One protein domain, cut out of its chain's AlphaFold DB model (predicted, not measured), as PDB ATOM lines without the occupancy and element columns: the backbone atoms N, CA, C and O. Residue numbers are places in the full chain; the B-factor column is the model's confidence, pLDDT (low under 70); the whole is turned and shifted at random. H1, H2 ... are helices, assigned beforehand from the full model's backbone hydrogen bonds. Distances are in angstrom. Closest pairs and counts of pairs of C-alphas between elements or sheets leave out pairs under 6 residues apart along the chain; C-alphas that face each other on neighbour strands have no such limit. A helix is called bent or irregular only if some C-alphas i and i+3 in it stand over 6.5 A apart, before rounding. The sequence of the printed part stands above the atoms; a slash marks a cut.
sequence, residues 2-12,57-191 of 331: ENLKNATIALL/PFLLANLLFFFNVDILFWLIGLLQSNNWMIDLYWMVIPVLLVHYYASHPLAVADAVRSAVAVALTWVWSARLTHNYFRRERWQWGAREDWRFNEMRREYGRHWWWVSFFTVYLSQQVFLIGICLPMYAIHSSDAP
ATOM      1  N   GLU A   2      16.208 -16.370 260.376       79.25
ATOM      2  CA  GLU A   2      17.488 -16.000 259.737       79.25
ATOM      3  C   GLU A   2      18.694 -16.834 260.187       79.25
ATOM      4  O   GLU A   2      19.480 -17.249 259.341       79.25
ATOM      5  N   ASN A   3      18.793 -17.166 261.480       85.44
ATOM      6  CA  ASN A   3      19.885 -17.994 262.001       85.44
ATOM      7  C   ASN A   3      19.959 -19.373 261.316       85.44
ATOM      8  O   ASN A   3      21.016 -19.808 260.874       85.44
ATOM      9  N   LEU A   4      18.800 -20.031 261.173       86.81
ATOM     10  CA  LEU A   4      18.686 -21.328 260.505       86.81
ATOM     11  C   LEU A   4      19.033 -21.217 259.017       86.81
ATOM     12  O   LEU A   4      19.779 -22.040 258.506       86.81
ATOM     13  N   LYS A   5      18.547 -20.171 258.334       88.12
ATOM     14  CA  LYS A   5      18.883 -19.894 256.930       88.12
ATOM     15  C   LYS A   5      20.397 -19.760 256.736       88.12
ATOM     16  O   LYS A   5      20.951 -20.390 255.842       88.12
ATOM     17  N   ASN A   6      21.063 -18.973 257.579       88.31
ATOM     18  CA  ASN A   6      22.505 -18.746 257.491       88.31
ATOM     19  C   ASN A   6      23.303 -20.021 257.800       88.31
ATOM     20  O   ASN A   6      24.249 -20.328 257.078       88.31
ATOM     21  N   ALA A   7      22.886 -20.801 258.802       87.25
ATOM     22  CA  ALA A   7      23.481 -22.103 259.093       87.25
ATOM     23  C   ALA A   7      23.344 -23.075 257.908       87.25
ATOM     24  O   ALA A   7      24.326 -23.689 257.497       87.25
ATOM     25  N   THR A   8      22.157 -23.161 257.298       88.94
ATOM     26  CA  THR A   8      21.925 -23.987 256.106       88.94
ATOM     27  C   THR A   8      22.825 -23.558 254.951       88.94
ATOM     28  O   THR A   8      23.449 -24.405 254.323       88.94
ATOM     29  N   ILE A   9      22.950 -22.254 254.691       88.38
ATOM     30  CA  ILE A   9      23.840 -21.737 253.644       88.38
ATOM     31  C   ILE A   9      25.291 -22.140 253.921       88.38
ATOM     32  O   ILE A   9      25.945 -22.677 253.032       88.38
ATOM     33  N   ALA A  10      25.782 -21.949 255.147       86.75
ATOM     34  CA  ALA A  10      27.153 -22.301 255.505       86.75
ATOM     35  C   ALA A  10      27.447 -23.806 255.365       86.75
ATOM     36  O   ALA A  10      28.552 -24.163 254.969       86.75
ATOM     37  N   LEU A  11      26.471 -24.673 255.651       87.44
ATOM     38  CA  LEU A  11      26.608 -26.130 255.528       87.44
ATOM     39  C   LEU A  11      26.479 -26.638 254.090       87.44
ATOM     40  O   LEU A  11      27.132 -27.617 253.735       87.44
ATOM     41  N   LEU A  12      25.639 -26.002 253.269       88.94
ATOM     42  CA  LEU A  12      25.421 -26.406 251.878       88.94
ATOM     43  C   LEU A  12      26.497 -25.869 250.937       88.94
ATOM     44  O   LEU A  12      26.848 -26.545 249.974       88.94
ATOM     45  N   PRO A  57      47.582 -32.186 242.675       92.31
ATOM     46  CA  PRO A  57      46.818 -32.036 243.918       92.31
ATOM     47  C   PRO A  57      46.785 -30.591 244.433       92.31
ATOM     48  O   PRO A  57      45.750 -30.066 244.836       92.31
ATOM     49  N   PHE A  58      47.919 -29.894 244.370       91.56
ATOM     50  CA  PHE A  58      47.993 -28.503 244.810       91.56
ATOM     51  C   PHE A  58      47.124 -27.564 243.954       91.56
ATOM     52  O   PHE A  58      46.414 -26.709 244.487       91.56
ATOM     53  N   LEU A  59      47.149 -27.725 242.625       92.94
ATOM     54  CA  LEU A  59      46.322 -26.912 241.727       92.94
ATOM     55  C   LEU A  59      44.841 -27.254 241.893       92.94
ATOM     56  O   LEU A  59      44.008 -26.352 241.888       92.94
ATOM     57  N   LEU A  60      44.512 -28.531 242.097       93.31
ATOM     58  CA  LEU A  60      43.144 -28.962 242.350       93.31
ATOM     59  C   LEU A  60      42.590 -28.342 243.638       93.31
ATOM     60  O   LEU A  60      41.493 -27.789 243.609       93.31
ATOM     61  N   ALA A  61      43.349 -28.360 244.738       92.75
ATOM     62  CA  ALA A  61      42.954 -27.695 245.982       92.75
ATOM     63  C   ALA A  61      42.689 -26.194 245.773       92.75
ATOM     64  O   ALA A  61      41.687 -25.673 246.263       92.75
ATOM     65  N   ASN A  62      43.541 -25.512 244.999       93.56
ATOM     66  CA  ASN A  62      43.349 -24.103 244.649       93.56
ATOM     67  C   ASN A  62      42.096 -23.871 243.802       93.56
ATOM     68  O   ASN A  62      41.376 -22.913 244.059       93.56
ATOM     69  N   LEU A  63      41.812 -24.722 242.812       93.50
ATOM     70  CA  LEU A  63      40.599 -24.598 242.002       93.50
ATOM     71  C   LEU A  63      39.341 -24.834 242.837       93.50
ATOM     72  O   LEU A  63      38.389 -24.062 242.735       93.50
ATOM     73  N   LEU A  64      39.336 -25.865 243.686       92.56
ATOM     74  CA  LEU A  64      38.219 -26.135 244.590       92.56
ATOM     75  C   LEU A  64      37.989 -24.959 245.542       92.56
ATOM     76  O   LEU A  64      36.848 -24.540 245.725       92.56
ATOM     77  N   PHE A  65      39.061 -24.387 246.095       91.19
ATOM     78  CA  PHE A  65      38.970 -23.181 246.909       91.19
ATOM     79  C   PHE A  65      38.404 -22.006 246.106       91.19
ATOM     80  O   PHE A  65      37.453 -21.377 246.553       91.19
ATOM     81  N   PHE A  66      38.928 -21.752 244.908       93.25
ATOM     82  CA  PHE A  66      38.521 -20.632 244.063       93.25
ATOM     83  C   PHE A  66      37.032 -20.687 243.702       93.25
ATOM     84  O   PHE A  66      36.291 -19.724 243.885       93.25
ATOM     85  N   PHE A  67      36.538 -21.838 243.239       92.56
ATOM     86  CA  PHE A  67      35.124 -21.966 242.885       92.56
ATOM     87  C   PHE A  67      34.203 -21.880 244.107       92.56
ATOM     88  O   PHE A  67      33.122 -21.293 244.028       92.56
ATOM     89  N   ASN A  68      34.617 -22.446 245.239       90.50
ATOM     90  CA  ASN A  68      33.785 -22.523 246.435       90.50
ATOM     91  C   ASN A  68      33.793 -21.222 247.251       90.50
ATOM     92  O   ASN A  68      32.752 -20.712 247.648       90.50
ATOM     93  N   VAL A  69      34.968 -20.656 247.491       89.25
ATOM     94  CA  VAL A  69      35.131 -19.462 248.317       89.25
ATOM     95  C   VAL A  69      35.050 -18.219 247.444       89.25
ATOM     96  O   VAL A  69      34.148 -17.402 247.634       89.25
ATOM     97  N   ASP A  70      35.930 -18.096 246.453       91.06
ATOM     98  CA  ASP A  70      36.074 -16.839 245.715       91.06
ATOM     99  C   ASP A  70      34.900 -16.552 244.789       91.06
ATOM    100  O   ASP A  70      34.541 -15.393 244.611       91.06
ATOM    101  N   ILE A  71      34.264 -17.579 244.227       92.31
ATOM    102  CA  ILE A  71      33.065 -17.401 243.405       92.31
ATOM    103  C   ILE A  71      31.811 -17.562 244.257       92.31
ATOM    104  O   ILE A  71      31.035 -16.615 244.396       92.31
ATOM    105  N   LEU A  72      31.576 -18.744 244.830       91.81
ATOM    106  CA  LEU A  72      30.289 -19.031 245.461       91.81
ATOM    107  C   LEU A  72      30.049 -18.178 246.720       91.81
ATOM    108  O   LEU A  72      28.970 -17.593 246.836       91.81
ATOM    109  N   PHE A  73      31.013 -18.024 247.638       90.19
ATOM    110  CA  PHE A  73      30.769 -17.180 248.823       90.19
ATOM    111  C   PHE A  73      30.807 -15.702 248.510       90.19
ATOM    112  O   PHE A  73      30.160 -14.933 249.215       90.19
ATOM    113  N   TRP A  74      31.546 -15.285 247.490       92.75
ATOM    114  CA  TRP A  74      31.481 -13.908 247.022       92.75
ATOM    115  C   TRP A  74      30.092 -13.586 246.485       92.75
ATOM    116  O   TRP A  74      29.493 -12.597 246.903       92.75
ATOM    117  N   LEU A  75      29.512 -14.466 245.665       92.00
ATOM    118  CA  LEU A  75      28.134 -14.319 245.200       92.00
ATOM    119  C   LEU A  75      27.143 -14.296 246.370       92.00
ATOM    120  O   LEU A  75      26.294 -13.407 246.431       92.00
ATOM    121  N   ILE A  76      27.270 -15.213 247.335       90.56
ATOM    122  CA  ILE A  76      26.428 -15.205 248.542       90.56
ATOM    123  C   ILE A  76      26.624 -13.904 249.336       90.56
ATOM    124  O   ILE A  76      25.643 -13.301 249.766       90.56
ATOM    125  N   GLY A  77      27.864 -13.440 249.494       88.81
ATOM    126  CA  GLY A  77      28.208 -12.222 250.224       88.81
ATOM    127  C   GLY A  77      27.650 -10.959 249.571       88.81
ATOM    128  O   GLY A  77      27.162 -10.071 250.272       88.81
ATOM    129  N   LEU A  78      27.629 -10.902 248.235       89.50
ATOM    130  CA  LEU A  78      26.967  -9.842 247.472       89.50
ATOM    131  C   LEU A  78      25.445  -9.886 247.651       89.50
ATOM    132  O   LEU A  78      24.839  -8.852 247.929       89.50
ATOM    133  N   LEU A  79      24.834 -11.072 247.559       89.19
ATOM    134  CA  LEU A  79      23.389 -11.252 247.743       89.19
ATOM    135  C   LEU A  79      22.932 -10.894 249.162       89.19
ATOM    136  O   LEU A  79      21.868 -10.309 249.344       89.19
ATOM    137  N   GLN A  80      23.734 -11.233 250.171       88.25
ATOM    138  CA  GLN A  80      23.445 -10.941 251.575       88.25
ATOM    139  C   GLN A  80      23.914  -9.550 252.008       88.25
ATOM    140  O   GLN A  80      23.582  -9.118 253.111       88.25
ATOM    141  N   SER A  81      24.697  -8.855 251.175       86.12
ATOM    142  CA  SER A  81      25.420  -7.637 251.561       86.12
ATOM    143  C   SER A  81      26.193  -7.817 252.879       86.12
ATOM    144  O   SER A  81      26.237  -6.919 253.721       86.12
ATOM    145  N   ASN A  82      26.781  -8.996 253.090       85.69
ATOM    146  CA  ASN A  82      27.492  -9.362 254.314       85.69
ATOM    147  C   ASN A  82      28.489 -10.497 254.026       85.69
ATOM    148  O   ASN A  82      28.101 -11.545 253.523       85.69
ATOM    149  N   ASN A  83      29.762 -10.304 254.378       88.19
ATOM    150  CA  ASN A  83      30.862 -11.236 254.101       88.19
ATOM    151  C   ASN A  83      31.251 -12.089 255.322       88.19
ATOM    152  O   ASN A  83      32.348 -12.638 255.364       88.19
ATOM    153  N   TRP A  84      30.357 -12.229 256.307       87.81
ATOM    154  CA  TRP A  84      30.551 -13.041 257.521       87.81
ATOM    155  C   TRP A  84      31.025 -14.480 257.259       87.81
ATOM    156  O   TRP A  84      31.675 -15.081 258.111       87.81
ATOM    157  N   MET A  85      30.712 -15.051 256.088       87.38
ATOM    158  CA  MET A  85      31.157 -16.398 255.729       87.38
ATOM    159  C   MET A  85      32.683 -16.504 255.700       87.38
ATOM    160  O   MET A  85      33.203 -17.531 256.114       87.38
ATOM    161  N   ILE A  86      33.415 -15.459 255.295       87.56
ATOM    162  CA  ILE A  86      34.886 -15.499 255.251       87.56
ATOM    163  C   ILE A  86      35.479 -15.866 256.613       87.56
ATOM    164  O   ILE A  86      36.338 -16.746 256.687       87.56
ATOM    165  N   ASP A  87      34.970 -15.268 257.690       84.62
ATOM    166  CA  ASP A  87      35.437 -15.548 259.051       84.62
ATOM    167  C   ASP A  87      35.191 -17.012 259.440       84.62
ATOM    168  O   ASP A  87      36.000 -17.621 260.139       84.62
ATOM    169  N   LEU A  88      34.102 -17.606 258.941       84.81
ATOM    170  CA  LEU A  88      33.746 -18.997 259.203       84.81
ATOM    171  C   LEU A  88      34.715 -19.988 258.553       84.81
ATOM    172  O   LEU A  88      35.075 -21.009 259.142       84.81
ATOM    173  N   TYR A  89      35.185 -19.673 257.352       83.62
ATOM    174  CA  TYR A  89      36.020 -20.589 256.579       83.62
ATOM    175  C   TYR A  89      37.478 -20.628 257.019       83.62
ATOM    176  O   TYR A  89      38.126 -21.658 256.831       83.62
ATOM    177  N   TRP A  90      37.959 -19.602 257.721       86.81
ATOM    178  CA  TRP A  90      39.239 -19.667 258.436       86.81
ATOM    179  C   TRP A  90      39.314 -20.835 259.425       86.81
ATOM    180  O   TRP A  90      40.392 -21.374 259.662       86.81
ATOM    181  N   MET A  91      38.170 -21.261 259.965       89.25
ATOM    182  CA  MET A  91      38.080 -22.388 260.894       89.25
ATOM    183  C   MET A  91      37.967 -23.734 260.173       89.25
ATOM    184  O   MET A  91      38.472 -24.741 260.666       89.25
ATOM    185  N   VAL A  92      37.322 -23.767 259.005       91.56
ATOM    186  CA  VAL A  92      36.943 -25.014 258.321       91.56
ATOM    187  C   VAL A  92      37.975 -25.448 257.280       91.56
ATOM    188  O   VAL A  92      38.296 -26.630 257.187       91.56
ATOM    189  N   ILE A  93      38.526 -24.516 256.500       92.69
ATOM    190  CA  ILE A  93      39.407 -24.852 255.373       92.69
ATOM    191  C   ILE A  93      40.671 -25.594 255.811       92.69
ATOM    192  O   ILE A  93      40.982 -26.582 255.153       92.69
ATOM    193  N   PRO A  94      41.393 -25.210 256.883       95.56
ATOM    194  CA  PRO A  94      42.578 -25.965 257.294       95.56
ATOM    195  C   PRO A  94      42.257 -27.439 257.594       95.56
ATOM    196  O   PRO A  94      43.022 -28.326 257.226       95.56
ATOM    197  N   VAL A  95      41.076 -27.720 258.163       96.19
ATOM    198  CA  VAL A  95      40.587 -29.093 258.371       96.19
ATOM    199  C   VAL A  95      40.303 -29.782 257.033       96.19
ATOM    200  O   VAL A  95      40.703 -30.927 256.835       96.19
ATOM    201  N   LEU A  96      39.651 -29.102 256.087       94.81
ATOM    202  CA  LEU A  96      39.397 -29.677 254.763       94.81
ATOM    203  C   LEU A  96      40.692 -29.948 253.992       94.81
ATOM    204  O   LEU A  96      40.819 -31.010 253.394       94.81
ATOM    205  N   LEU A  97      41.664 -29.036 254.045       95.81
ATOM    206  CA  LEU A  97      42.958 -29.179 253.379       95.81
ATOM    207  C   LEU A  97      43.777 -30.320 253.975       95.81
ATOM    208  O   LEU A  97      44.317 -31.118 253.213       95.81
ATOM    209  N   VAL A  98      43.843 -30.450 255.306       96.75
ATOM    210  CA  VAL A  98      44.600 -31.554 255.912       96.75
ATOM    211  C   VAL A  98      44.003 -32.915 255.532       96.75
ATOM    212  O   VAL A  98      44.760 -33.821 255.204       96.75
ATOM    213  N   HIS A  99      42.670 -33.051 255.467       96.44
ATOM    214  CA  HIS A  99      42.027 -34.299 255.020       96.44
ATOM    215  C   HIS A  99      42.166 -34.516 253.517       96.44
ATOM    216  O   HIS A  99      42.377 -35.646 253.082       96.44
ATOM    217  N   TYR A 100      42.060 -33.451 252.724       96.06
ATOM    218  CA  TYR A 100      42.276 -33.499 251.285       96.06
ATOM    219  C   TYR A 100      43.671 -34.046 250.971       96.06
ATOM    220  O   TYR A 100      43.785 -35.017 250.232       96.06
ATOM    221  N   TYR A 101      44.718 -33.490 251.589       96.19
ATOM    222  CA  TYR A 101      46.087 -33.957 251.384       96.19
ATOM    223  C   TYR A 101      46.329 -35.347 251.976       96.19
ATOM    224  O   TYR A 101      47.012 -36.139 251.341       96.19
ATOM    225  N   ALA A 102      45.735 -35.679 253.127       96.00
ATOM    226  CA  ALA A 102      45.871 -37.003 253.740       96.00
ATOM    227  C   ALA A 102      45.216 -38.133 252.932       96.00
ATOM    228  O   ALA A 102      45.728 -39.245 252.897       96.00
ATOM    229  N   SER A 103      44.070 -37.862 252.302       94.88
ATOM    230  CA  SER A 103      43.298 -38.859 251.545       94.88
ATOM    231  C   SER A 103      43.608 -38.874 250.049       94.88
ATOM    232  O   SER A 103      43.060 -39.700 249.318       94.88
ATOM    233  N   HIS A 104      44.464 -37.965 249.574       95.25
ATOM    234  CA  HIS A 104      44.825 -37.901 248.167       95.25
ATOM    235  C   HIS A 104      45.554 -39.191 247.732       95.25
ATOM    236  O   HIS A 104      46.415 -39.670 248.460       95.25
ATOM    237  N   PRO A 105      45.305 -39.736 246.526       92.06
ATOM    238  CA  PRO A 105      45.962 -40.963 246.055       92.06
ATOM    239  C   PRO A 105      47.497 -40.942 246.006       92.06
ATOM    240  O   PRO A 105      48.136 -41.986 246.067       92.06
ATOM    241  N   LEU A 106      48.084 -39.753 245.854       93.19
ATOM    242  CA  LEU A 106      49.539 -39.539 245.876       93.19
ATOM    243  C   LEU A 106      50.098 -39.301 247.286       93.19
ATOM    244  O   LEU A 106      51.287 -39.020 247.420       93.19
ATOM    245  N   ALA A 107      49.256 -39.334 248.320       94.81
ATOM    246  CA  ALA A 107      49.682 -39.056 249.678       94.81
ATOM    247  C   ALA A 107      50.625 -40.153 250.174       94.81
ATOM    248  O   ALA A 107      50.302 -41.341 250.151       94.81
ATOM    249  N   VAL A 108      51.786 -39.731 250.659       94.62
ATOM    250  CA  VAL A 108      52.773 -40.592 251.306       94.62
ATOM    251  C   VAL A 108      53.124 -39.915 252.621       94.62
ATOM    252  O   VAL A 108      53.517 -38.753 252.629       94.62
ATOM    253  N   ALA A 109      52.905 -40.594 253.742       94.88
ATOM    254  CA  ALA A 109      53.055 -39.989 255.060       94.88
ATOM    255  C   ALA A 109      53.492 -41.019 256.099       94.88
ATOM    256  O   ALA A 109      53.010 -42.152 256.101       94.88
ATOM    257  N   ASP A 110      54.323 -40.589 257.047       95.62
ATOM    258  CA  ASP A 110      54.423 -41.276 258.333       95.62
ATOM    259  C   ASP A 110      53.056 -41.222 259.039       95.62
ATOM    260  O   ASP A 110      52.454 -40.152 259.201       95.62
ATOM    261  N   ALA A 111      52.550 -42.387 259.450       95.62
ATOM    262  CA  ALA A 111      51.206 -42.512 260.008       95.62
ATOM    263  C   ALA A 111      51.033 -41.712 261.310       95.62
ATOM    264  O   ALA A 111      49.960 -41.156 261.554       95.62
ATOM    265  N   VAL A 112      52.083 -41.616 262.134       96.38
ATOM    266  CA  VAL A 112      52.048 -40.876 263.400       96.38
ATOM    267  C   VAL A 112      52.052 -39.373 263.127       96.38
ATOM    268  O   VAL A 112      51.216 -38.657 263.678       96.38
ATOM    269  N   ARG A 113      52.921 -38.890 262.230       96.25
ATOM    270  CA  ARG A 113      52.973 -37.478 261.815       96.25
ATOM    271  C   ARG A 113      51.644 -37.020 261.229       96.25
ATOM    272  O   ARG A 113      51.129 -35.982 261.644       96.25
ATOM    273  N   SER A 114      51.065 -37.805 260.320       96.88
ATOM    274  CA  SER A 114      49.756 -37.505 259.733       96.88
ATOM    275  C   SER A 114      48.659 -37.456 260.804       96.88
ATOM    276  O   SER A 114      47.948 -36.454 260.907       96.88
ATOM    277  N   ALA A 115      48.571 -38.473 261.671       97.62
ATOM    278  CA  ALA A 115      47.563 -38.525 262.728       97.62
ATOM    279  C   ALA A 115      47.672 -37.342 263.706       97.62
ATOM    280  O   ALA A 115      46.659 -36.723 264.039       97.62
ATOM    281  N   VAL A 116      48.890 -36.987 264.132       97.94
ATOM    282  CA  VAL A 116      49.132 -35.846 265.026       97.94
ATOM    283  C   VAL A 116      48.760 -34.531 264.345       97.94
ATOM    284  O   VAL A 116      48.045 -33.725 264.941       97.94
ATOM    285  N   ALA A 117      49.179 -34.312 263.096       97.19
ATOM    286  CA  ALA A 117      48.851 -33.095 262.358       97.19
ATOM    287  C   ALA A 117      47.333 -32.926 262.173       97.19
ATOM    288  O   ALA A 117      46.799 -31.836 262.401       97.19
ATOM    289  N   VAL A 118      46.621 -34.003 261.825       98.12
ATOM    290  CA  VAL A 118      45.156 -34.011 261.697       98.12
ATOM    291  C   VAL A 118      44.488 -33.717 263.041       98.12
ATOM    292  O   VAL A 118      43.626 -32.839 263.113       98.12
ATOM    293  N   ALA A 119      44.897 -34.398 264.114       98.38
ATOM    294  CA  ALA A 119      44.324 -34.212 265.445       98.38
ATOM    295  C   ALA A 119      44.531 -32.781 265.961       98.38
ATOM    296  O   ALA A 119      43.579 -32.136 266.398       98.38
ATOM    297  N   LEU A 120      45.750 -32.247 265.859       98.31
ATOM    298  CA  LEU A 120      46.049 -30.880 266.281       98.31
ATOM    299  C   LEU A 120      45.280 -29.844 265.453       98.31
ATOM    300  O   LEU A 120      44.779 -28.875 266.019       98.31
ATOM    301  N   THR A 121      45.123 -30.067 264.143       98.38
ATOM    302  CA  THR A 121      44.329 -29.186 263.268       98.38
ATOM    303  C   THR A 121      42.860 -29.168 263.684       98.38
ATOM    304  O   THR A 121      42.256 -28.097 263.752       98.38
ATOM    305  N   TRP A 122      42.294 -30.324 264.038       98.12
ATOM    306  CA  TRP A 122      40.944 -30.410 264.597       98.12
ATOM    307  C   TRP A 122      40.813 -29.678 265.928       98.12
ATOM    308  O   TRP A 122      39.862 -28.922 266.105       98.12
ATOM    309  N   VAL A 123      41.759 -29.856 266.854       98.19
ATOM    310  CA  VAL A 123      41.730 -29.166 268.153       98.19
ATOM    311  C   VAL A 123      41.848 -27.650 267.964       98.19
ATOM    312  O   VAL A 123      41.073 -26.896 268.559       98.19
ATOM    313  N   TRP A 124      42.762 -27.187 267.106       98.19
ATOM    314  CA  TRP A 124      42.910 -25.768 266.777       98.19
ATOM    315  C   TRP A 124      41.630 -25.194 266.152       98.19
ATOM    316  O   TRP A 124      41.158 -24.139 266.588       98.19
ATOM    317  N   SER A 125      41.034 -25.910 265.194       96.94
ATOM    318  CA  SER A 125      39.792 -25.518 264.521       96.94
ATOM    319  C   SER A 125      38.603 -25.493 265.481       96.94
ATOM    320  O   SER A 125      37.855 -24.517 265.511       96.94
ATOM    321  N   ALA A 126      38.451 -26.516 266.325       96.69
ATOM    322  CA  ALA A 126      37.387 -26.599 267.319       96.69
ATOM    323  C   ALA A 126      37.481 -25.458 268.338       96.69
ATOM    324  O   ALA A 126      36.467 -24.839 268.661       96.69
ATOM    325  N   ARG A 127      38.696 -25.120 268.791       96.00
ATOM    326  CA  ARG A 127      38.943 -23.957 269.653       96.00
ATOM    327  C   ARG A 127      38.518 -22.660 268.965       96.00
ATOM    328  O   ARG A 127      37.786 -21.875 269.569       96.00
ATOM    329  N   LEU A 128      38.956 -22.428 267.727       94.19
ATOM    330  CA  LEU A 128      38.630 -21.202 266.995       94.19
ATOM    331  C   LEU A 128      37.114 -21.098 266.741       94.19
ATOM    332  O   LEU A 128      36.521 -20.051 266.998       94.19
ATOM    333  N   THR A 129      36.483 -22.217 266.377       93.75
ATOM    334  CA  THR A 129      35.027 -22.377 266.206       93.75
ATOM    335  C   THR A 129      34.273 -22.049 267.484       93.75
ATOM    336  O   THR A 129      33.359 -21.226 267.476       93.75
ATOM    337  N   HIS A 130      34.687 -22.630 268.608       93.69
ATOM    338  CA  HIS A 130      34.100 -22.342 269.910       93.69
ATOM    339  C   HIS A 130      34.220 -20.854 270.269       93.69
ATOM    340  O   HIS A 130      33.234 -20.248 270.693       93.69
ATOM    341  N   ASN A 131      35.396 -20.249 270.064       92.88
ATOM    342  CA  ASN A 131      35.625 -18.838 270.367       92.88
ATOM    343  C   ASN A 131      34.791 -17.897 269.482       92.88
ATOM    344  O   ASN A 131      34.237 -16.915 269.976       92.88
ATOM    345  N   TYR A 132      34.663 -18.210 268.193       91.31
ATOM    346  CA  TYR A 132      33.821 -17.462 267.267       91.31
ATOM    347  C   TYR A 132      32.346 -17.543 267.679       91.31
ATOM    348  O   TYR A 132      31.721 -16.518 267.943       91.31
ATOM    349  N   PHE A 133      31.789 -18.750 267.822       91.56
ATOM    350  CA  PHE A 133      30.355 -18.904 268.079       91.56
ATOM    351  C   PHE A 133      29.917 -18.390 269.447       91.56
ATOM    352  O   PHE A 133      28.845 -17.792 269.538       91.56
ATOM    353  N   ARG A 134      30.725 -18.555 270.502       92.31
ATOM    354  CA  ARG A 134      30.380 -17.984 271.814       92.31
ATOM    355  C   ARG A 134      30.335 -16.455 271.766       92.31
ATOM    356  O   ARG A 134      29.431 -15.860 272.344       92.31
ATOM    357  N   ARG A 135      31.251 -15.824 271.019       88.50
ATOM    358  CA  ARG A 135      31.287 -14.366 270.824       88.50
ATOM    359  C   ARG A 135      30.055 -13.872 270.072       88.50
ATOM    360  O   ARG A 135      29.511 -12.832 270.423       88.50
ATOM    361  N   GLU A 136      29.598 -14.635 269.083       87.62
ATOM    362  CA  GLU A 136      28.392 -14.323 268.309       87.62
ATOM    363  C   GLU A 136      27.096 -14.849 268.958       87.62
ATOM    364  O   GLU A 136      26.047 -14.874 268.316       87.62
ATOM    365  N   ARG A 137      27.138 -15.302 270.222       89.00
ATOM    366  CA  ARG A 137      25.982 -15.862 270.954       89.00
ATOM    367  C   ARG A 137      25.251 -16.967 270.170       89.00
ATOM    368  O   ARG A 137      24.026 -17.066 270.213       89.00
ATOM    369  N   TRP A 138      26.012 -17.792 269.445       86.75
ATOM    370  CA  TRP A 138      25.530 -18.881 268.585       86.75
ATOM    371  C   TRP A 138      24.594 -18.428 267.451       86.75
ATOM    372  O   TRP A 138      23.767 -19.200 266.950       86.75
ATOM    373  N   GLN A 139      24.746 -17.173 267.019       87.69
ATOM    374  CA  GLN A 139      24.040 -16.605 265.879       87.69
ATOM    375  C   GLN A 139      24.951 -16.539 264.645       87.69
ATOM    376  O   GLN A 139      25.970 -15.853 264.604       87.69
ATOM    377  N   TRP A 140      24.557 -17.257 263.604       85.38
ATOM    378  CA  TRP A 140      25.222 -17.341 262.316       85.38
ATOM    379  C   TRP A 140      25.022 -16.041 261.534       85.38
ATOM    380  O   TRP A 140      23.895 -15.666 261.205       85.38
ATOM    381  N   GLY A 141      26.125 -15.363 261.223       81.31
ATOM    382  CA  GLY A 141      26.127 -14.130 260.434       81.31
ATOM    383  C   GLY A 141      25.594 -12.895 261.162       81.31
ATOM    384  O   GLY A 141      25.290 -11.901 260.506       81.31
ATOM    385  N   ALA A 142      25.485 -12.933 262.497       78.88
ATOM    386  CA  ALA A 142      25.036 -11.787 263.293       78.88
ATOM    387  C   ALA A 142      25.991 -10.588 263.210       78.88
ATOM    388  O   ALA A 142      25.568  -9.436 263.322       78.88
ATOM    389  N   ARG A 143      27.281 -10.853 262.990       78.94
ATOM    390  CA  ARG A 143      28.320  -9.834 262.921       78.94
ATOM    391  C   ARG A 143      29.216 -10.067 261.719       78.94
ATOM    392  O   ARG A 143      29.640 -11.184 261.451       78.94
ATOM    393  N   GLU A 144      29.507  -8.979 261.022       84.88
ATOM    394  CA  GLU A 144      30.544  -8.912 260.000       84.88
ATOM    395  C   GLU A 144      31.798  -8.268 260.598       84.88
ATOM    396  O   GLU A 144      31.700  -7.382 261.462       84.88
ATOM    397  N   ASP A 145      32.978  -8.656 260.111       85.31
ATOM    398  CA  ASP A 145      34.191  -7.910 260.408       85.31
ATOM    399  C   ASP A 145      34.024  -6.427 260.028       85.31
ATOM    400  O   ASP A 145      33.563  -6.036 258.951       85.31
ATOM    401  N   TRP A 146      34.408  -5.564 260.961       86.75
ATOM    402  CA  TRP A 146      34.298  -4.120 260.812       86.75
ATOM    403  C   TRP A 146      35.163  -3.572 259.674       86.75
ATOM    404  O   TRP A 146      34.799  -2.551 259.098       86.75
ATOM    405  N   ARG A 147      36.268  -4.249 259.335       89.25
ATOM    406  CA  ARG A 147      37.166  -3.887 258.233       89.25
ATOM    407  C   ARG A 147      36.444  -3.989 256.895       89.25
ATOM    408  O   ARG A 147      36.567  -3.087 256.074       89.25
ATOM    409  N   PHE A 148      35.632  -5.030 256.696       88.19
ATOM    410  CA  PHE A 148      34.818  -5.172 255.483       88.19
ATOM    411  C   PHE A 148      33.768  -4.066 255.386       88.19
ATOM    412  O   PHE A 148      33.560  -3.510 254.311       88.19
ATOM    413  N   ASN A 149      33.164  -3.683 256.513       88.00
ATOM    414  CA  ASN A 149      32.234  -2.556 256.557       88.00
ATOM    415  C   ASN A 149      32.901  -1.207 256.253       88.00
ATOM    416  O   ASN A 149      32.312  -0.382 255.556       88.00
ATOM    417  N   GLU A 150      34.109  -0.968 256.760       87.75
ATOM    418  CA  GLU A 150      34.863   0.262 256.493       87.75
ATOM    419  C   GLU A 150      35.292   0.343 255.024       87.75
ATOM    420  O   GLU A 150      34.968   1.324 254.357       87.75
ATOM    421  N   MET A 151      35.867  -0.734 254.475       88.19
ATOM    422  CA  MET A 151      36.214  -0.809 253.052       88.19
ATOM    423  C   MET A 151      34.981  -0.656 252.156       88.19
ATOM    424  O   MET A 151      35.017   0.052 251.156       88.19
ATOM    425  N   ARG A 152      33.842  -1.255 252.510       90.00
ATOM    426  CA  ARG A 152      32.611  -1.089 251.726       90.00
ATOM    427  C   ARG A 152      32.171   0.371 251.642       90.00
ATOM    428  O   ARG A 152      31.719   0.809 250.587       90.00
ATOM    429  N   ARG A 153      32.306   1.125 252.737       89.19
ATOM    430  CA  ARG A 153      31.996   2.563 252.764       89.19
ATOM    431  C   ARG A 153      32.992   3.371 251.936       89.19
ATOM    432  O   ARG A 153      32.573   4.299 251.258       89.19
ATOM    433  N   GLU A 154      34.268   3.001 251.974       91.62
ATOM    434  CA  GLU A 154      35.342   3.661 251.224       91.62
ATOM    435  C   GLU A 154      35.221   3.440 249.707       91.62
ATOM    436  O   GLU A 154      35.265   4.391 248.930       91.62
ATOM    437  N   TYR A 155      35.003   2.195 249.275       90.19
ATOM    438  CA  TYR A 155      35.001   1.828 247.856       90.19
ATOM    439  C   TYR A 155      33.624   1.945 247.183       90.19
ATOM    440  O   TYR A 155      33.547   1.972 245.952       90.19
ATOM    441  N   GLY A 156      32.531   2.049 247.949       89.62
ATOM    442  CA  GLY A 156      31.185   2.369 247.461       89.62
ATOM    443  C   GLY A 156      30.759   1.542 246.240       89.62
ATOM    444  O   GLY A 156      30.604   0.325 246.315       89.62
ATOM    445  N   ARG A 157      30.603   2.196 245.081       87.00
ATOM    446  CA  ARG A 157      30.193   1.558 243.810       87.00
ATOM    447  C   ARG A 157      31.191   0.508 243.292       87.00
ATOM    448  O   ARG A 157      30.801  -0.393 242.555       87.00
ATOM    449  N   HIS A 158      32.458   0.605 243.682       91.69
ATOM    450  CA  HIS A 158      33.526  -0.324 243.309       91.69
ATOM    451  C   HIS A 158      33.623  -1.527 244.255       91.69
ATOM    452  O   HIS A 158      34.409  -2.437 244.006       91.69
ATOM    453  N   TRP A 159      32.811  -1.567 245.315       90.00
ATOM    454  CA  TRP A 159      32.880  -2.607 246.336       90.00
ATOM    455  C   TRP A 159      32.825  -4.025 245.766       90.00
ATOM    456  O   TRP A 159      33.552  -4.880 246.244       90.00
ATOM    457  N   TRP A 160      32.009  -4.279 244.741       88.06
ATOM    458  CA  TRP A 160      31.812  -5.635 244.226       88.06
ATOM    459  C   TRP A 160      33.104  -6.271 243.679       88.06
ATOM    460  O   TRP A 160      33.393  -7.415 244.012       88.06
ATOM    461  N   TRP A 161      33.916  -5.543 242.903       91.12
ATOM    462  CA  TRP A 161      35.187  -6.073 242.390       91.12
ATOM    463  C   TRP A 161      36.318  -5.923 243.412       91.12
ATOM    464  O   TRP A 161      37.156  -6.811 243.527       91.12
ATOM    465  N   VAL A 162      36.316  -4.858 244.224       91.19
ATOM    466  CA  VAL A 162      37.302  -4.690 245.306       91.19
ATOM    467  C   VAL A 162      37.171  -5.793 246.353       91.19
ATOM    468  O   VAL A 162      38.191  -6.312 246.807       91.19
ATOM    469  N   SER A 163      35.946  -6.190 246.714       90.75
ATOM    470  CA  SER A 163      35.711  -7.290 247.645       90.75
ATOM    471  C   SER A 163      36.255  -8.594 247.075       90.75
ATOM    472  O   SER A 163      36.987  -9.282 247.776       90.75
ATOM    473  N   PHE A 164      36.023  -8.885 245.792       92.00
ATOM    474  CA  PHE A 164      36.568 -10.080 245.146       92.00
ATOM    475  C   PHE A 164      38.096 -10.171 245.298       92.00
ATOM    476  O   PHE A 164      38.607 -11.156 245.821       92.00
ATOM    477  N   PHE A 165      38.840  -9.124 244.933       92.56
ATOM    478  CA  PHE A 165      40.308  -9.166 244.992       92.56
ATOM    479  C   PHE A 165      40.872  -9.046 246.415       92.56
ATOM    480  O   PHE A 165      41.835  -9.727 246.767       92.56
ATOM    481  N   THR A 166      40.284  -8.185 247.245       88.38
ATOM    482  CA  THR A 166      40.857  -7.805 248.549       88.38
ATOM    483  C   THR A 166      40.351  -8.673 249.692       88.38
ATOM    484  O   THR A 166      41.061  -8.840 250.681       88.38
ATOM    485  N   VAL A 167      39.139  -9.223 249.583       89.81
ATOM    486  CA  VAL A 167      38.490 -10.027 250.632       89.81
ATOM    487  C   VAL A 167      38.465 -11.509 250.288       89.81
ATOM    488  O   VAL A 167      38.576 -12.306 251.203       89.81
ATOM    489  N   TYR A 168      38.334 -11.894 249.021       91.75
ATOM    490  CA  TYR A 168      38.222 -13.307 248.651       91.75
ATOM    491  C   TYR A 168      39.556 -13.853 248.131       91.75
ATOM    492  O   TYR A 168      40.228 -14.605 248.838       91.75
ATOM    493  N   LEU A 169      40.034 -13.345 246.993       92.94
ATOM    494  CA  LEU A 169      41.260 -13.836 246.356       92.94
ATOM    495  C   LEU A 169      42.501 -13.704 247.254       92.94
ATOM    496  O   LEU A 169      43.344 -14.601 247.308       92.94
ATOM    497  N   SER A 170      42.621 -12.600 247.995       91.69
ATOM    498  CA  SER A 170      43.718 -12.414 248.951       91.69
ATOM    499  C   SER A 170      43.704 -13.475 250.062       91.69
ATOM    500  O   SER A 170      44.763 -13.971 250.452       91.69
ATOM    501  N   GLN A 171      42.514 -13.863 250.538       90.75
ATOM    502  CA  GLN A 171      42.336 -14.886 251.564       90.75
ATOM    503  C   GLN A 171      42.642 -16.270 251.005       90.75
ATOM    504  O   GLN A 171      43.261 -17.054 251.717       90.75
ATOM    505  N   GLN A 172      42.312 -16.557 249.739       92.19
ATOM    506  CA  GLN A 172      42.759 -17.786 249.076       92.19
ATOM    507  C   GLN A 172      44.283 -17.893 249.098       92.19
ATOM    508  O   GLN A 172      44.826 -18.873 249.608       92.19
ATOM    509  N   VAL A 173      44.980 -16.888 248.553       91.06
ATOM    510  CA  VAL A 173      46.449 -16.903 248.447       91.06
ATOM    511  C   VAL A 173      47.076 -17.089 249.824       91.06
ATOM    512  O   VAL A 173      47.989 -17.897 250.003       91.06
ATOM    513  N   PHE A 174      46.551 -16.375 250.814       92.00
ATOM    514  CA  PHE A 174      47.064 -16.418 252.168       92.00
ATOM    515  C   PHE A 174      46.791 -17.758 252.868       92.00
ATOM    516  O   PHE A 174      47.708 -18.339 253.450       92.00
ATOM    517  N   LEU A 175      45.566 -18.285 252.780       92.56
ATOM    518  CA  LEU A 175      45.161 -19.503 253.481       92.56
ATOM    519  C   LEU A 175      45.753 -20.766 252.845       92.56
ATOM    520  O   LEU A 175      46.180 -21.671 253.559       92.56
ATOM    521  N   ILE A 176      45.855 -20.811 251.515       91.62
ATOM    522  CA  ILE A 176      46.583 -21.879 250.821       91.62
ATOM    523  C   ILE A 176      48.069 -21.812 251.178       91.62
ATOM    524  O   ILE A 176      48.653 -22.836 251.532       91.62
ATOM    525  N   GLY A 177      48.673 -20.619 251.140       92.62
ATOM    526  CA  GLY A 177      50.093 -20.425 251.434       92.62
ATOM    527  C   GLY A 177      50.475 -20.851 252.852       92.62
ATOM    528  O   GLY A 177      51.452 -21.572 253.040       92.62
ATOM    529  N   ILE A 178      49.688 -20.461 253.855       94.81
ATOM    530  CA  ILE A 178      49.953 -20.820 255.254       94.81
ATOM    531  C   ILE A 178      49.671 -22.299 255.561       94.81
ATOM    532  O   ILE A 178      50.275 -22.854 256.476       94.81
ATOM    533  N   CYS A 179      48.802 -22.956 254.781       95.62
ATOM    534  CA  CYS A 179      48.486 -24.382 254.921       95.62
ATOM    535  C   CYS A 179      49.378 -25.301 254.069       95.62
ATOM    536  O   CYS A 179      49.234 -26.521 254.152       95.62
ATOM    537  N   LEU A 180      50.330 -24.767 253.292       94.12
ATOM    538  CA  LEU A 180      51.324 -25.563 252.554       94.12
ATOM    539  C   LEU A 180      52.035 -26.635 253.398       94.12
ATOM    540  O   LEU A 180      52.249 -27.732 252.875       94.12
ATOM    541  N   PRO A 181      52.351 -26.408 254.690       95.69
ATOM    542  CA  PRO A 181      52.934 -27.454 255.519       95.69
ATOM    543  C   PRO A 181      52.092 -28.736 255.598       95.69
ATOM    544  O   PRO A 181      52.649 -29.826 255.684       95.69
ATOM    545  N   MET A 182      50.763 -28.639 255.487       96.06
ATOM    546  CA  MET A 182      49.872 -29.807 255.469       96.06
ATOM    547  C   MET A 182      50.066 -30.671 254.220       96.06
ATOM    548  O   MET A 182      49.917 -31.887 254.301       96.06
ATOM    549  N   TYR A 183      50.423 -30.067 253.083       95.31
ATOM    550  CA  TYR A 183      50.791 -30.804 251.873       95.31
ATOM    551  C   TYR A 183      52.133 -31.521 252.059       95.31
ATOM    552  O   TYR A 183      52.240 -32.708 251.758       95.31
ATOM    553  N   ALA A 184      53.135 -30.838 252.625       94.75
ATOM    554  CA  ALA A 184      54.453 -31.421 252.887       94.75
ATOM    555  C   ALA A 184      54.394 -32.627 253.838       94.75
ATOM    556  O   ALA A 184      55.035 -33.641 253.573       94.75
ATOM    557  N   ILE A 185      53.586 -32.542 254.902       95.06
ATOM    558  CA  ILE A 185      53.360 -33.640 255.861       95.06
ATOM    559  C   ILE A 185      52.857 -34.913 255.168       95.06
ATOM    560  O   ILE A 185      53.211 -36.009 255.592       95.06
ATOM    561  N   HIS A 186      52.067 -34.766 254.101       96.00
ATOM    562  CA  HIS A 186      51.481 -35.873 253.343       96.00
ATOM    563  C   HIS A 186      52.204 -36.154 252.016       96.00
ATOM    564  O   HIS A 186      51.627 -36.756 251.113       96.00
ATOM    565  N   SER A 187      53.458 -35.709 251.888       94.44
ATOM    566  CA  SER A 187      54.304 -35.941 250.706       94.44
ATOM    567  C   SER A 187      55.615 -36.680 251.028       94.44
ATOM    568  O   SER A 187      56.499 -36.747 250.178       94.44
ATOM    569  N   SER A 188      55.781 -37.193 252.251       93.38
ATOM    570  CA  SER A 188      56.978 -37.913 252.700       93.38
ATOM    571  C   SER A 188      56.671 -38.929 253.803       93.38
ATOM    572  O   SER A 188      56.042 -38.601 254.810       93.38
ATOM    573  N   ASP A 189      57.195 -40.143 253.652       94.62
ATOM    574  CA  ASP A 189      57.165 -41.242 254.627       94.62
ATOM    575  C   ASP A 189      58.365 -41.235 255.585       94.62
ATOM    576  O   ASP A 189      58.573 -42.197 256.325       94.62
ATOM    577  N   ALA A 190      59.154 -40.154 255.607       93.31
ATOM    578  CA  ALA A 190      60.277 -40.033 256.528       93.31
ATOM    579  C   ALA A 190      59.806 -40.259 257.979       93.31
ATOM    580  O   ALA A 190      58.831 -39.621 258.397       93.31
ATOM    581  N   PRO A 191      60.493 -41.108 258.762       93.69
ATOM    582  CA  PRO A 191      60.030 -41.499 260.087       93.69
ATOM    583  C   PRO A 191      59.956 -40.303 261.037       93.69
ATOM    584  O   PRO A 191      60.649 -39.295 260.856       93.69
TER     585      PRO A 191
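AT A GLANCE: This is residues 2 to 12 and 57 to 191 of the 331 residues of the protein "uncharacterized protein C594.04c" of Elaeis guineensis var. tenera (UniProt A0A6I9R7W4). Four long helical rods, H2, H3, H4 and the arm H5b, run roughly along one axis; H3 lies in the middle, with H2 and H5b packing on it to make a three-helix bundle and H4 packing along it as well. The short helix H1 sits near the turn between H2 and H3, and the short arm H5a folds back on H5b near one end. The printed part has 146 residues, with five named helices in the order H1, H2, H3, H4, H5 and no named strand, an all-helix domain. It is compact, with a radius of gyration of the C-alphas of 16.8 A, yet elongated, spanning 53 by 31 by 24 A.

HOW THE PARTS SIT: Begin at H1, residues 2 to 12, and look across to H3, residues 85 to 103: they are close but not clearly touching, the C-alphas of Ala 10 and Met 85 being closest at 7.1 A. H1 and H2, residues 57 to 80, are near each other, with 5 pairs of C-alphas within 10 A. H2 and H3 form a helical hairpin at a shallow tilt of 21 degrees, closest at the C-alphas of Phe 73 and Met 85, 7.0 A. H3 and H4, residues 111 to 135, form another at 13 degrees, a shallow tilt, closest at C-alphas 91 and 125, 5.1 A. H5, residues 146 to 185, was assigned as one helix by its hydrogen bonds but is bent, with C-alphas 154 and 157 9.3 A apart; its arms are H5a, 146 to 154, and H5b, 157 to 185. H5b touches H2 at C-alphas 70 and 168, 5.1 A, and H3 at C-alphas 98 and 182, 5.6 A, each closest pair at a shallow tilt of 31 degrees. With residues 182 to 185 alone, H5b touches H4, closest at C-alphas 185 and 114, 6.6 A. H5a and H5b only just touch, with 3 pairs of C-alphas within 8 A, closest at C-alphas 152 and 159, 5.6 A. Every O i to N i+4 pair is within hydrogen-bond range in H1, H4 and H5a; in H2 it is 17 of 20, in H3 11 of 15, in H5b 18 of 25.

IN THESE COORDINATES: Find C-alpha 2 at (17.488, -16.000, 259.737), where H1 begins its 15.3 A. H2 measures 32.4 A, H3 25.9 A with a kink of 45 degrees near residue 92, and H4 36.1 A. H5a measures 12.4 A, and H5b runs 43.8 A, with a kink of 39 degrees near residue 178, to C-alpha 185 at (53.360, -33.640, 255.861).

THE WHOLE: The farthest C-alphas, Arg 157 and Pro 191, are 54.9 A apart. Residues 13 to 56 are not printed, and C-alphas 12 and 57 are 23.5 A apart across this cut. No link printed whole is long, and no printed residue is under 70 in pLDDT.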